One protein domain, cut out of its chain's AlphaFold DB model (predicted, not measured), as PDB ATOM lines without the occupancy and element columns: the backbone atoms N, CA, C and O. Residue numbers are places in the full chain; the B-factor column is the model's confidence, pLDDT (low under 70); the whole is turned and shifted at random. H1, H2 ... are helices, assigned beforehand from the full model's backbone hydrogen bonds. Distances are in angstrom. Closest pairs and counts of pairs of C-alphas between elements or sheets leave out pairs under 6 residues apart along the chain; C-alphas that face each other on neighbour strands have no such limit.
ATOM      1  N   SER A  19     -20.187  31.605  -4.194       76.06
ATOM      2  CA  SER A  19     -19.809  30.708  -3.095       76.06
ATOM      3  C   SER A  19     -18.979  29.528  -3.601       76.06
ATOM      4  O   SER A  19     -17.940  29.225  -3.029       76.06
ATOM      5  N   GLU A  20     -19.378  28.908  -4.715       81.31
ATOM      6  CA  GLU A  20     -18.614  27.817  -5.344       81.31
ATOM      7  C   GLU A  20     -17.236  28.298  -5.812       81.31
ATOM      8  O   GLU A  20     -16.232  27.619  -5.621       81.31
ATOM      9  N   SER A  21     -17.159  29.525  -6.339       82.06
ATOM     10  CA  SER A  21     -15.884  30.142  -6.736       82.06
ATOM     11  C   SER A  21     -14.930  30.330  -5.549       82.06
ATOM     12  O   SER A  21     -13.715  30.190  -5.697       82.06
ATOM     13  N   ALA A  22     -15.470  30.655  -4.370       83.00
ATOM     14  CA  ALA A  22     -14.696  30.833  -3.146       83.00
ATOM     15  C   ALA A  22     -14.149  29.500  -2.619       83.00
ATOM     16  O   ALA A  22     -12.975  29.432  -2.260       83.00
ATOM     17  N   GLU A  23     -14.965  28.441  -2.625       86.19
ATOM     18  CA  GLU A  23     -14.524  27.100  -2.221       86.19
ATOM     19  C   GLU A  23     -13.481  26.528  -3.181       86.19
ATOM     20  O   GLU A  23     -12.478  25.969  -2.737       86.19
ATOM     21  N   ILE A  24     -13.639  26.743  -4.490       84.56
ATOM     22  CA  ILE A  24     -12.636  26.300  -5.465       84.56
ATOM     23  C   ILE A  24     -11.327  27.063  -5.265       84.56
ATOM     24  O   ILE A  24     -10.264  26.446  -5.248       84.56
ATOM     25  N   LEU A  25     -11.366  28.379  -5.030       84.31
ATOM     26  CA  LEU A  25     -10.154  29.127  -4.688       84.31
ATOM     27  C   LEU A  25      -9.522  28.642  -3.395       84.31
ATOM     28  O   LEU A  25      -8.314  28.450  -3.362       84.31
ATOM     29  N   LYS A  26     -10.308  28.428  -2.341       86.31
ATOM     30  CA  LYS A  26      -9.817  27.881  -1.076       86.31
ATOM     31  C   LYS A  26      -9.104  26.549  -1.307       86.31
ATOM     32  O   LYS A  26      -7.973  26.395  -0.863       86.31
ATOM     33  N   GLN A  27      -9.707  25.641  -2.074       84.75
ATOM     34  CA  GLN A  27      -9.093  24.369  -2.444       84.75
ATOM     35  C   GLN A  27      -7.803  24.567  -3.254       84.75
ATOM     36  O   GLN A  27      -6.794  23.937  -2.948       84.75
ATOM     37  N   GLN A  28      -7.806  25.457  -4.249       82.12
ATOM     38  CA  GLN A  28      -6.630  25.782  -5.062       82.12
ATOM     39  C   GLN A  28      -5.499  26.370  -4.212       82.12
ATOM     40  O   GLN A  28      -4.363  25.914  -4.320       82.12
ATOM     41  N   PHE A  29      -5.793  27.319  -3.318       83.75
ATOM     42  CA  PHE A  29      -4.835  27.868  -2.359       83.75
ATOM     43  C   PHE A  29      -4.285  26.767  -1.455       83.75
ATOM     44  O   PHE A  29      -3.073  26.608  -1.397       83.75
ATOM     45  N   SER A  30      -5.135  25.952  -0.825       81.94
ATOM     46  CA  SER A  30      -4.698  24.838   0.030       81.94
ATOM     47  C   SER A  30      -3.845  23.805  -0.710       81.94
ATOM     48  O   SER A  30      -2.961  23.200  -0.115       81.94
ATOM     49  N   GLN A  31      -4.080  23.604  -2.006       78.12
ATOM     50  CA  GLN A  31      -3.326  22.664  -2.837       78.12
ATOM     51  C   GLN A  31      -2.077  23.267  -3.501       78.12
ATOM     52  O   GLN A  31      -1.281  22.519  -4.069       78.12
ATOM     53  N   SER A  32      -1.893  24.588  -3.422       80.50
ATOM     54  CA  SER A  32      -0.745  25.312  -3.974       80.50
ATOM     55  C   SER A  32       0.017  26.053  -2.888       80.50
ATOM     56  O   SER A  32       0.952  25.507  -2.316       80.50
ATOM     57  N   LEU A  33      -0.412  27.276  -2.588       78.88
ATOM     58  CA  LEU A  33       0.191  28.177  -1.626       78.88
ATOM     59  C   LEU A  33       0.241  27.543  -0.235       78.88
ATOM     60  O   LEU A  33       1.286  27.555   0.388       78.88
ATOM     61  N   GLY A  34      -0.865  26.966   0.225       78.38
ATOM     62  CA  GLY A  34      -0.984  26.360   1.543       78.38
ATOM     63  C   GLY A  34      -0.422  24.949   1.644       78.38
ATOM     64  O   GLY A  34      -0.243  24.483   2.761       78.38
ATOM     65  N   LEU A  35      -0.108  24.280   0.527       78.94
ATOM     66  CA  LEU A  35       0.346  22.886   0.543       78.94
ATOM     67  C   LEU A  35       1.564  22.682   1.459       78.94
ATOM     68  O   LEU A  35       1.494  21.788   2.304       78.94
ATOM     69  N   PRO A  36       2.633  23.502   1.370       80.50
ATOM     70  CA  PRO A  36       3.794  23.339   2.244       80.50
ATOM     71  C   PRO A  36       3.529  23.605   3.721       80.50
ATOM     72  O   PRO A  36       4.386  23.343   4.557       80.50
ATOM     73  N   TRP A  37       2.375  24.189   4.031       86.06
ATOM     74  CA  TRP A  37       2.040  24.727   5.342       86.06
ATOM     75  C   TRP A  37       0.732  24.158   5.866       86.06
ATOM     76  O   TRP A  37       0.136  24.736   6.769       86.06
ATOM     77  N   THR A  38       0.281  23.036   5.309       78.31
ATOM     78  CA  THR A  38      -0.957  22.375   5.731       78.31
ATOM     79  C   THR A  38      -0.912  21.961   7.199       78.31
ATOM     80  O   THR A  38      -1.948  22.017   7.849       78.31
ATOM     81  N   ASP A  39       0.273  21.666   7.734       76.44
ATOM     82  CA  ASP A  39       0.464  21.326   9.149       76.44
ATOM     83  C   ASP A  39       0.533  22.560  10.070       76.44
ATOM     84  O   ASP A  39       0.259  22.456  11.259       76.44
ATOM     85  N   ILE A  40       0.873  23.738   9.533       83.75
ATOM     86  CA  ILE A  40       1.101  24.972  10.318       83.75
ATOM     87  C   ILE A  40      -0.114  25.897  10.271       83.75
ATOM     88  O   ILE A  40      -0.447  26.559  11.247       83.75
ATOM     89  N   LEU A  41      -0.774  25.970   9.117       85.06
ATOM     90  CA  LEU A  41      -1.984  26.753   8.884       85.06
ATOM     91  C   LEU A  41      -3.035  25.891   8.168       85.06
ATOM     92  O   LEU A  41      -3.410  26.193   7.024       85.06
ATOM     93  N   PRO A  42      -3.527  24.807   8.799       84.25
ATOM     94  CA  PRO A  42      -4.607  24.029   8.217       84.25
ATOM     95  C   PRO A  42      -5.869  24.884   8.086       84.25
ATOM     96  O   PRO A  42      -6.191  25.717   8.937       84.25
ATOM     97  N   ALA A  43      -6.632  24.650   7.016       82.00
ATOM     98  CA  ALA A  43      -7.876  25.379   6.777       82.00
ATOM     99  C   ALA A  43      -8.884  25.204   7.928       82.00
ATOM    100  O   ALA A  43      -9.580  26.159   8.258       82.00
ATOM    101  N   SER A  44      -8.920  24.027   8.565       87.62
ATOM    102  CA  SER A  44      -9.759  23.758   9.739       87.62
ATOM    103  C   SER A  44      -9.423  24.678  10.910       87.62
ATOM    104  O   SER A  44     -10.327  25.279  11.482       87.62
ATOM    105  N   ARG A  45      -8.131  24.878  11.206       89.81
ATOM    106  CA  ARG A  45      -7.703  25.774  12.286       89.81
ATOM    107  C   ARG A  45      -8.087  27.223  12.003       89.81
ATOM    108  O   ARG A  45      -8.567  27.920  12.887       89.81
ATOM    109  N   LEU A  46      -7.953  27.672  10.754       87.94
ATOM    110  CA  LEU A  46      -8.413  29.008  10.359       87.94
ATOM    111  C   LEU A  46      -9.930  29.172  10.537       87.94
ATOM    112  O   LEU A  46     -10.387  30.234  10.952       87.94
ATOM    113  N   GLU A  47     -10.722  28.142  10.236       89.62
ATOM    114  CA  GLU A  47     -12.172  28.159  10.461       89.62
ATOM    115  C   GLU A  47     -12.540  28.183  11.945       89.62
ATOM    116  O   GLU A  47     -13.477  28.888  12.318       89.62
ATOM    117  N   GLU A  48     -11.817  27.441  12.782       92.19
ATOM    118  CA  GLU A  48     -11.965  27.478  14.240       92.19
ATOM    119  C   GLU A  48     -11.680  28.878  14.783       92.19
ATOM    120  O   GLU A  48     -12.534  29.450  15.454       92.19
ATOM    121  N   LEU A  49     -10.552  29.483  14.402       91.56
ATOM    122  CA  LEU A  49     -10.187  30.840  14.816       91.56
ATOM    123  C   LEU A  49     -11.243  31.877  14.411       91.56
ATOM    124  O   LEU A  49     -11.610  32.738  15.206       91.56
ATOM    125  N   LEU A  50     -11.782  31.775  13.192       91.50
ATOM    126  CA  LEU A  50     -12.858  32.660  12.731       91.50
ATOM    127  C   LEU A  50     -14.146  32.494  13.554       91.50
ATOM    128  O   LEU A  50     -14.854  33.479  13.772       91.50
ATOM    129  N   LYS A  51     -14.458  31.269  14.001       91.62
ATOM    130  CA  LYS A  51     -15.607  30.992  14.880       91.62
ATOM    131  C   LYS A  51     -15.373  31.529  16.291       91.62
ATOM    132  O   LYS A  51     -16.274  32.154  16.838       91.62
ATOM    133  N   GLU A  52     -14.185  31.315  16.851       92.50
ATOM    134  CA  GLU A  52     -13.798  31.805  18.181       92.50
ATOM    135  C   GLU A  52     -13.859  33.339  18.266       92.50
ATOM    136  O   GLU A  52     -14.313  33.881  19.268       92.50
ATOM    137  N   GLU A  53     -13.480  34.047  17.198       88.88
ATOM    138  CA  GLU A  53     -13.599  35.511  17.120       88.88
ATOM    139  C   GLU A  53     -15.021  36.007  16.799       88.88
ATOM    140  O   GLU A  53     -15.234  37.210  16.634       88.88
ATOM    141  N   ALA A  54     -16.000  35.101  16.671       87.50
ATOM    142  CA  ALA A  54     -17.368  35.396  16.244       87.50
ATOM    143  C   ALA A  54     -17.427  36.258  14.962       87.50
ATOM    144  O   ALA A  54     -18.315  37.100  14.780       87.50
ATOM    145  N   PHE A  55     -16.465  36.064  14.053       87.50
ATOM    146  CA  PHE A  55     -16.312  36.912  12.880       87.50
ATOM    147  C   PHE A  55     -17.370  36.580  11.822       87.50
ATOM    148  O   PHE A  55     -17.320  35.548  11.151       87.50
ATOM    149  N   SER A  56     -18.330  37.487  11.631       85.75
ATOM    150  CA  SER A  56     -19.373  37.336  10.615       85.75
ATOM    151  C   SER A  56     -18.890  37.788   9.237       85.75
ATOM    152  O   SER A  56     -18.419  38.912   9.047       85.75
ATOM    153  N   TYR A  57     -19.051  36.924   8.234       87.06
ATOM    154  CA  TYR A  57     -18.712  37.231   6.849       87.06
ATOM    155  C   TYR A  57     -19.688  36.584   5.868       87.06
ATOM    156  O   TYR A  57     -20.351  35.592   6.152       87.06
ATOM    157  N   ARG A  58     -19.764  37.153   4.661       82.88
ATOM    158  CA  ARG A  58     -20.503  36.558   3.541       82.88
ATOM    159  C   ARG A  58     -19.552  35.691   2.727       82.88
ATOM    160  O   ARG A  58     -18.496  36.196   2.337       82.88
ATOM    161  N   ASN A  59     -19.937  34.455   2.406       81.31
ATOM    162  CA  ASN A  59     -19.129  33.614   1.523       81.31
ATOM    163  C   ASN A  59     -19.182  34.165   0.086       81.31
ATOM    164  O   ASN A  59     -20.200  34.104  -0.603       81.31
ATOM    165  N   ARG A  60     -18.094  34.811  -0.326       86.62
ATOM    166  CA  ARG A  60     -17.860  35.375  -1.663       86.62
ATOM    167  C   ARG A  60     -16.435  35.014  -2.065       86.62
ATOM    168  O   ARG A  60     -15.675  34.560  -1.223       86.62
ATOM    169  N   ILE A  61     -16.050  35.320  -3.305       88.19
ATOM    170  CA  ILE A  61     -14.707  35.044  -3.859       88.19
ATOM    171  C   ILE A  61     -13.576  35.332  -2.856       88.19
ATOM    172  O   ILE A  61     -12.735  34.476  -2.621       88.19
ATOM    173  N   TYR A  62     -13.583  36.512  -2.227       91.12
ATOM    174  CA  TYR A  62     -12.652  36.859  -1.150       91.12
ATOM    175  C   TYR A  62     -13.244  36.509   0.222       91.12
ATOM    176  O   TYR A  62     -13.598  37.399   1.002       91.12
ATOM    177  N   SER A  63     -13.378  35.211   0.499       91.69
ATOM    178  CA  SER A  63     -13.645  34.698   1.846       91.69
ATOM    179  C   SER A  63     -12.447  34.997   2.765       91.69
ATOM    180  O   SER A  63     -11.374  35.354   2.264       91.69
ATOM    181  N   PRO A  64     -12.566  34.885   4.098       91.75
ATOM    182  CA  PRO A  64     -11.442  35.149   4.997       91.75
ATOM    183  C   PRO A  64     -10.214  34.287   4.682       91.75
ATOM    184  O   PRO A  64      -9.119  34.821   4.548       91.75
ATOM    185  N   ILE A  65     -10.399  32.987   4.439       90.81
ATOM    186  CA  ILE A  65      -9.299  32.068   4.107       90.81
ATOM    187  C   ILE A  65      -8.630  32.472   2.788       90.81
ATOM    188  O   ILE A  65      -7.408  32.595   2.726       90.81
ATOM    189  N   VAL A  66      -9.419  32.759   1.745       91.62
ATOM    190  CA  VAL A  66      -8.884  33.252   0.464       91.62
ATOM    191  C   VAL A  66      -8.166  34.592   0.645       91.62
ATOM    192  O   VAL A  66      -7.128  34.825   0.035       91.62
ATOM    193  N   THR A  67      -8.688  35.472   1.499       94.62
ATOM    194  CA  THR A  67      -8.099  36.788   1.783       94.62
ATOM    195  C   THR A  67      -6.753  36.653   2.484       94.62
ATOM    196  O   THR A  67      -5.803  37.305   2.057       94.62
ATOM    197  N   LEU A  68      -6.640  35.788   3.496       95.00
ATOM    198  CA  LEU A  68      -5.379  35.518   4.190       95.00
ATOM    199  C   LEU A  68      -4.323  34.990   3.217       95.00
ATOM    200  O   LEU A  68      -3.225  35.539   3.133       95.00
ATOM    201  N   TRP A  69      -4.672  33.975   2.429       93.69
ATOM    202  CA  TRP A  69      -3.761  33.410   1.441       93.69
ATOM    203  C   TRP A  69      -3.376  34.414   0.348       93.69
ATOM    204  O   TRP A  69      -2.212  34.495  -0.035       93.69
ATOM    205  N   ALA A  70      -4.310  35.249  -0.106       94.88
ATOM    206  CA  ALA A  70      -4.015  36.338  -1.032       94.88
ATOM    207  C   ALA A  70      -3.047  37.368  -0.420       94.88
ATOM    208  O   ALA A  70      -2.121  37.815  -1.098       94.88
ATOM    209  N   MET A  71      -3.210  37.711   0.862       96.94
ATOM    210  CA  MET A  71      -2.296  38.602   1.583       96.94
ATOM    211  C   MET A  71      -0.904  37.974   1.734       96.94
ATOM    212  O   MET A  71       0.094  38.655   1.494       96.94
ATOM    213  N   LEU A  72      -0.820  36.677   2.040       96.06
ATOM    214  CA  LEU A  72       0.443  35.936   2.107       96.06
ATOM    215  C   LEU A  72       1.144  35.884   0.745       96.06
ATOM    216  O   LEU A  72       2.318  36.240   0.645       96.06
ATOM    217  N   TYR A  73       0.422  35.544  -0.327       94.75
ATOM    218  CA  TYR A  73       0.954  35.622  -1.690       94.75
ATOM    219  C   TYR A  73       1.478  37.028  -2.002       94.75
ATOM    220  O   TYR A  73       2.585  37.182  -2.518       94.75
ATOM    221  N   GLN A  74       0.718  38.068  -1.646       96.25
ATOM    222  CA  GLN A  74       1.104  39.452  -1.893       96.25
ATOM    223  C   GLN A  74       2.440  39.804  -1.225       96.25
ATOM    224  O   GLN A  74       3.287  40.426  -1.867       96.25
ATOM    225  N   VAL A  75       2.650  39.431   0.043       96.56
ATOM    226  CA  VAL A  75       3.897  39.772   0.750       96.56
ATOM    227  C   VAL A  75       5.077  38.896   0.325       96.56
ATOM    228  O   VAL A  75       6.217  39.368   0.368       96.56
ATOM    229  N   LEU A  76       4.832  37.662  -0.120       95.56
ATOM    230  CA  LEU A  76       5.870  36.747  -0.602       95.56
ATOM    231  C   LEU A  76       6.258  37.006  -2.064       95.56
ATOM    232  O   LEU A  76       7.386  36.713  -2.468       95.56
ATOM    233  N   SER A  77       5.369  37.614  -2.848       94.12
ATOM    234  CA  SER A  77       5.633  38.006  -4.229       94.12
ATOM    235  C   SER A  77       6.700  39.106  -4.330       94.12
ATOM    236  O   SER A  77       6.815  40.008  -3.493       94.12
ATOM    237  N   ALA A  78       7.479  39.065  -5.416       91.56
ATOM    238  CA  ALA A  78       8.425  40.128  -5.755       91.56
ATOM    239  C   ALA A  78       7.710  41.460  -6.072       91.56
ATOM    240  O   ALA A  78       8.201  42.529  -5.678       91.56
ATOM    241  N   ASP A  79       6.560  41.367  -6.753       91.19
ATOM    242  CA  ASP A  79       5.587  42.438  -6.977       91.19
ATOM    243  C   ASP A  79       4.496  42.342  -5.899       91.19
ATOM    244  O   ASP A  79       3.626  41.468  -5.936       91.19
ATOM    245  N   LYS A  80       4.575  43.244  -4.920       92.62
ATOM    246  CA  LYS A  80       3.697  43.307  -3.741       92.62
ATOM    247  C   LYS A  80       2.388  44.058  -3.997       92.62
ATOM    248  O   LYS A  80       1.709  44.469  -3.053       92.62
ATOM    249  N   SER A  81       2.046  44.327  -5.258       95.00
ATOM    250  CA  SER A  81       0.853  45.097  -5.596       95.00
ATOM    251  C   SER A  81      -0.430  44.276  -5.445       95.00
ATOM    252  O   SER A  81      -0.483  43.066  -5.686       95.00
ATOM    253  N   LEU A  82      -1.523  44.978  -5.127       96.06
ATOM    254  CA  LEU A  82      -2.864  44.387  -5.143       96.06
ATOM    255  C   LEU A  82      -3.220  43.856  -6.532       96.06
ATOM    256  O   LEU A  82      -3.833  42.802  -6.645       96.06
ATOM    257  N   ARG A  83      -2.797  44.557  -7.593       96.25
ATOM    258  CA  ARG A  83      -3.075  44.154  -8.979       96.25
ATOM    259  C   ARG A  83      -2.435  42.812  -9.310       96.25
ATOM    260  O   ARG A  83      -3.097  41.980  -9.915       96.25
ATOM    261  N   ASN A  84      -1.181  42.588  -8.915       94.94
ATOM    262  CA  ASN A  84      -0.511  41.309  -9.145       94.94
ATOM    263  C   ASN A  84      -1.207  40.155  -8.404       94.94
ATOM    264  O   ASN A  84      -1.389  39.073  -8.957       94.94
ATOM    265  N   THR A  85      -1.672  40.414  -7.181       94.62
ATOM    266  CA  THR A  85      -2.431  39.437  -6.382       94.62
ATOM    267  C   THR A  85      -3.762  39.077  -7.037       94.62
ATOM    268  O   THR A  85      -4.053  37.900  -7.236       94.62
ATOM    269  N   VAL A  86      -4.543  40.078  -7.455       95.38
ATOM    270  CA  VAL A  86      -5.817  39.847  -8.154       95.38
ATOM    271  C   VAL A  86      -5.595  39.115  -9.476       95.38
ATOM    272  O   VAL A  86      -6.330  38.177  -9.767       95.38
ATOM    273  N   LYS A  87      -4.554  39.468 -10.243       93.06
ATOM    274  CA  LYS A  87      -4.193  38.751 -11.476       93.06
ATOM    275  C   LYS A  87      -3.965  37.265 -11.213       93.06
ATOM    276  O   LYS A  87      -4.593  36.450 -11.880       93.06
ATOM    277  N   CYS A  88      -3.155  36.921 -10.211       90.19
ATOM    278  CA  CYS A  88      -2.911  35.531  -9.820       90.19
ATOM    279  C   CYS A  88      -4.223  34.777  -9.536       90.19
ATOM    280  O   CYS A  88      -4.475  33.732 -10.133       90.19
ATOM    281  N   ILE A  89      -5.110  35.370  -8.731       89.81
ATOM    282  CA  ILE A  89      -6.422  34.793  -8.397       89.81
ATOM    283  C   ILE A  89      -7.285  34.592  -9.650       89.81
ATOM    284  O   ILE A  89      -7.857  33.519  -9.844       89.81
ATOM    285  N   THR A  90      -7.368  35.595 -10.530       91.25
ATOM    286  CA  THR A  90      -8.146  35.483 -11.776       91.25
ATOM    287  C   THR A  90      -7.576  34.428 -12.727       91.25
ATOM    288  O   THR A  90      -8.338  33.711 -13.375       91.25
ATOM    289  N   THR A  91      -6.249  34.274 -12.777       89.56
ATOM    290  CA  THR A  91      -5.581  33.235 -13.567       89.56
ATOM    291  C   THR A  91      -5.900  31.845 -13.028       89.56
ATOM    292  O   THR A  91      -6.212  30.957 -13.817       89.56
ATOM    293  N   TRP A  92      -5.895  31.648 -11.709       86.56
ATOM    294  CA  TRP A  92      -6.248  30.359 -11.107       86.56
ATOM    295  C   TRP A  92      -7.711  29.980 -11.308       86.56
ATOM    296  O   TRP A  92      -7.988  28.834 -11.650       86.56
ATOM    297  N   LEU A  93      -8.638  30.932 -11.177       86.56
ATOM    298  CA  LEU A  93     -10.048  30.695 -11.507       86.56
ATOM    299  C   LEU A  93     -10.209  30.261 -12.968       86.56
ATOM    300  O   LEU A  93     -10.883  29.273 -13.244       86.56
ATOM    301  N   THR A  94      -9.523  30.949 -13.884       88.94
ATOM    302  CA  THR A  94      -9.552  30.612 -15.314       88.94
ATOM    303  C   THR A  94      -8.993  29.211 -15.568       88.94
ATOM    304  O   THR A  94      -9.601  28.431 -16.297       88.94
ATOM    305  N   ALA A  95      -7.867  28.860 -14.936       85.19
ATOM    306  CA  ALA A  95      -7.263  27.531 -15.035       85.19
ATOM    307  C   ALA A  95      -8.168  26.425 -14.461       85.19
ATOM    308  O   ALA A  95      -8.152  25.302 -14.956       85.19
ATOM    309  N   ALA A  96      -8.991  26.751 -13.461       82.06
ATOM    310  CA  ALA A  96     -10.003  25.863 -12.895       82.06
ATOM    311  C   ALA A  96     -11.309  25.802 -13.718       82.06
ATOM    312  O   ALA A  96     -12.269  25.166 -13.288       82.06
ATOM    313  N   GLY A  97     -11.379  26.456 -14.885       84.25
ATOM    314  CA  GLY A  97     -12.572  26.466 -15.742       84.25
ATOM    315  C   GLY A  97     -13.704  27.374 -15.247       84.25
ATOM    316  O   GLY A  97     -14.834  27.263 -15.726       84.25
ATOM    317  N   ILE A  98     -13.413  28.280 -14.311       84.31
ATOM    318  CA  ILE A  98     -14.371  29.233 -13.744       84.31
ATOM    319  C   ILE A  98     -14.178  30.588 -14.407       84.31
ATOM    320  O   ILE A  98     -13.053  31.064 -14.569       84.31
ATOM    321  N   GLN A  99     -15.282  31.254 -14.738       84.62
ATOM    322  CA  GLN A  99     -15.221  32.631 -15.205       84.62
ATOM    323  C   GLN A  99     -14.693  33.552 -14.086       84.62
ATOM    324  O   GLN A  99     -15.352  33.692 -13.051       84.62
ATOM    325  N   PRO A 100     -13.525  34.198 -14.261       86.06
ATOM    326  CA  PRO A 100     -12.970  35.058 -13.228       86.06
ATOM    327  C   PRO A 100     -13.814  36.332 -13.045       86.06
ATOM    328  O   PRO A 100     -14.444  36.807 -13.997       86.06
ATOM    329  N   PRO A 101     -13.808  36.934 -11.840       84.00
ATOM    330  CA  PRO A 101     -14.397  38.248 -11.621       84.00
ATOM    331  C   PRO A 101     -13.577  39.344 -12.319       84.00
ATOM    332  O   PRO A 101     -12.529  39.092 -12.915       84.00
ATOM    333  N   SER A 102     -14.032  40.594 -12.188       87.69
ATOM    334  CA  SER A 102     -13.257  41.770 -12.601       87.69
ATOM    335  C   SER A 102     -11.834  41.751 -12.025       87.69
ATOM    336  O   SER A 102     -11.622  41.382 -10.868       87.69
ATOM    337  N   SER A 103     -10.871  42.221 -12.821       89.00
ATOM    338  CA  SER A 103      -9.473  42.412 -12.420       89.00
ATOM    339  C   SER A 103      -9.252  43.651 -11.536       89.00
ATOM    340  O   SER A 103      -8.113  43.960 -11.172       89.00
ATOM    341  N   ASP A 104     -10.329  44.358 -11.171       93.44
ATOM    342  CA  ASP A 104     -10.280  45.475 -10.234       93.44
ATOM    343  C   ASP A 104      -9.861  45.040  -8.820       93.44
ATOM    344  O   ASP A 104     -10.234  43.990  -8.294       93.44
ATOM    345  N   THR A 105      -9.093  45.907  -8.162       95.25
ATOM    346  CA  THR A 105      -8.533  45.627  -6.831       95.25
ATOM    347  C   THR A 105      -9.484  45.943  -5.680       95.25
ATOM    348  O   THR A 105      -9.191  45.586  -4.539       95.25
ATOM    349  N   GLY A 106     -10.622  46.592  -5.938       95.62
ATOM    350  CA  GLY A 106     -11.536  47.091  -4.919       95.62
ATOM    351  C   GLY A 106     -12.144  45.994  -4.050       95.62
ATOM    352  O   GLY A 106     -12.232  46.160  -2.834       95.62
ATOM    353  N   ALA A 107     -12.523  44.852  -4.633       94.12
ATOM    354  CA  ALA A 107     -13.083  43.731  -3.872       94.12
ATOM    355  C   ALA A 107     -12.055  43.125  -2.901       94.12
ATOM    356  O   ALA A 107     -12.365  42.952  -1.720       94.12
ATOM    357  N   TYR A 108     -10.828  42.891  -3.380       95.50
ATOM    358  CA  TYR A 108      -9.719  42.401  -2.560       95.50
ATOM    359  C   TYR A 108      -9.329  43.415  -1.478       95.50
ATOM    360  O   TYR A 108      -9.231  43.067  -0.306       95.50
ATOM    361  N   SER A 109      -9.194  44.693  -1.846       96.25
ATOM    362  CA  SER A 109      -8.885  45.782  -0.913       96.25
ATOM    363  C   SER A 109      -9.898  45.847   0.235       96.25
ATOM    364  O   SER A 109      -9.516  45.808   1.402       96.25
ATOM    365  N   LYS A 110     -11.203  45.819  -0.080       95.50
ATOM    366  CA  LYS A 110     -12.276  45.791   0.926       95.50
ATOM    367  C   LYS A 110     -12.235  44.531   1.797       95.50
ATOM    368  O   LYS A 110     -12.598  44.604   2.968       95.50
ATOM    369  N   ALA A 111     -11.847  43.381   1.244       95.19
ATOM    370  CA  ALA A 111     -11.717  42.144   2.012       95.19
ATOM    371  C   ALA A 111     -10.578  42.226   3.035       95.19
ATOM    372  O   ALA A 111     -10.814  41.940   4.205       95.19
ATOM    373  N   ARG A 112      -9.401  42.730   2.638       96.12
ATOM    374  CA  ARG A 112      -8.270  42.981   3.552       96.12
ATOM    375  C   ARG A 112      -8.640  43.947   4.675       96.12
ATOM    376  O   ARG A 112      -8.290  43.710   5.822       96.12
ATOM    377  N   SER A 113      -9.377  45.015   4.356       95.38
ATOM    378  CA  SER A 113      -9.839  45.971   5.369       95.38
ATOM    379  C   SER A 113     -10.764  45.326   6.403       95.38
ATOM    380  O   SER A 113     -10.652  45.639   7.581       95.38
ATOM    381  N   ARG A 114     -11.648  44.407   5.988       94.12
ATOM    382  CA  ARG A 114     -12.539  43.677   6.907       94.12
ATOM    383  C   ARG A 114     -11.843  42.565   7.687       94.12
ATOM    384  O   ARG A 114     -12.377  42.158   8.708       94.12
ATOM    385  N   PHE A 115     -10.723  42.046   7.190       94.56
ATOM    386  CA  PHE A 115     -10.023  40.932   7.822       94.56
ATOM    387  C   PHE A 115      -9.590  41.315   9.247       94.56
ATOM    388  O   PHE A 115      -9.028  42.404   9.404       94.56
ATOM    389  N   PRO A 116      -9.853  40.487  10.270       94.25
ATOM    390  CA  PRO A 116      -9.534  40.825  11.654       94.25
ATOM    391  C   PRO A 116      -8.019  40.865  11.887       94.25
ATOM    392  O   PRO A 116      -7.282  39.975  11.465       94.25
TER     393      PRO A 116
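AT A GLANCE: This is residues 19 to 116 of the 482 residues of the protein "Transposase, IS4 family, putative" of Acaryochloris marina (strain MBIC 11017) (UniProt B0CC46). Helix H3 runs through the middle of a compact, rounded body, and H1, H4 and H5 pack on it at large angles. H2 sits out to one side, farthest from the middle, on long links. The printed part has 98 residues, with five named helices in the order H1 to H5 and no named strand: the class is all helix, the packing mostly crossed. The radius of gyration of the C-alphas is 12.7 A, and the spans are 33 by 27 by 27 A.

HOW THE PARTS SIT: Start with H1, residues 19 to 31, which touches residues 65 to 69 alone of the hub, H3, residues 64 to 76; their closest C-alphas, Lys 26 and Val 66, are 5.7 A apart, at a steep tilt of 44 degrees. Next, H2, residues 43 to 52, only just touches H3, with 3 pairs of C-alphas within 8 A, the closest Leu 46 and Ile 65 at 7.0 A. Further on, H4, residues 82 to 95, touches H3 with closest C-alphas Gln 74 and Thr 85, 5.7 A apart, at a steep tilt of 63 degrees. H4 also touches H1, about perpendicular at 83 degrees, with C-alphas Leu 25 and Leu 93 closest at 7.0 A. Last, H5, residues 106 to 114, touches H3 about perpendicular at 76 degrees, with C-alphas Thr 67 and Arg 112 closest at 6.4 A. H2 is apart from H4 and H5. In the five helices every O i to N i+4 pair is within hydrogen-bond range.

IN THESE COORDINATES: Find C-alpha 19 at (-19.809, 30.708, -3.095), where H1 begins; it runs 18.3 A. H2 measures 14.4 A, H3 18.3 A and H4 20.0 A. H5 runs 12.3 A to C-alpha 114 at (-12.539, 43.677, 6.907).

THE WHOLE: Look at Glu 52 and Gly 97 for the two C-alphas farthest apart, 34.4 A. The printed part has no cut; the links H1 to H2 and H2 to H3 are long, and no printed residue is under 70 in pLDDT.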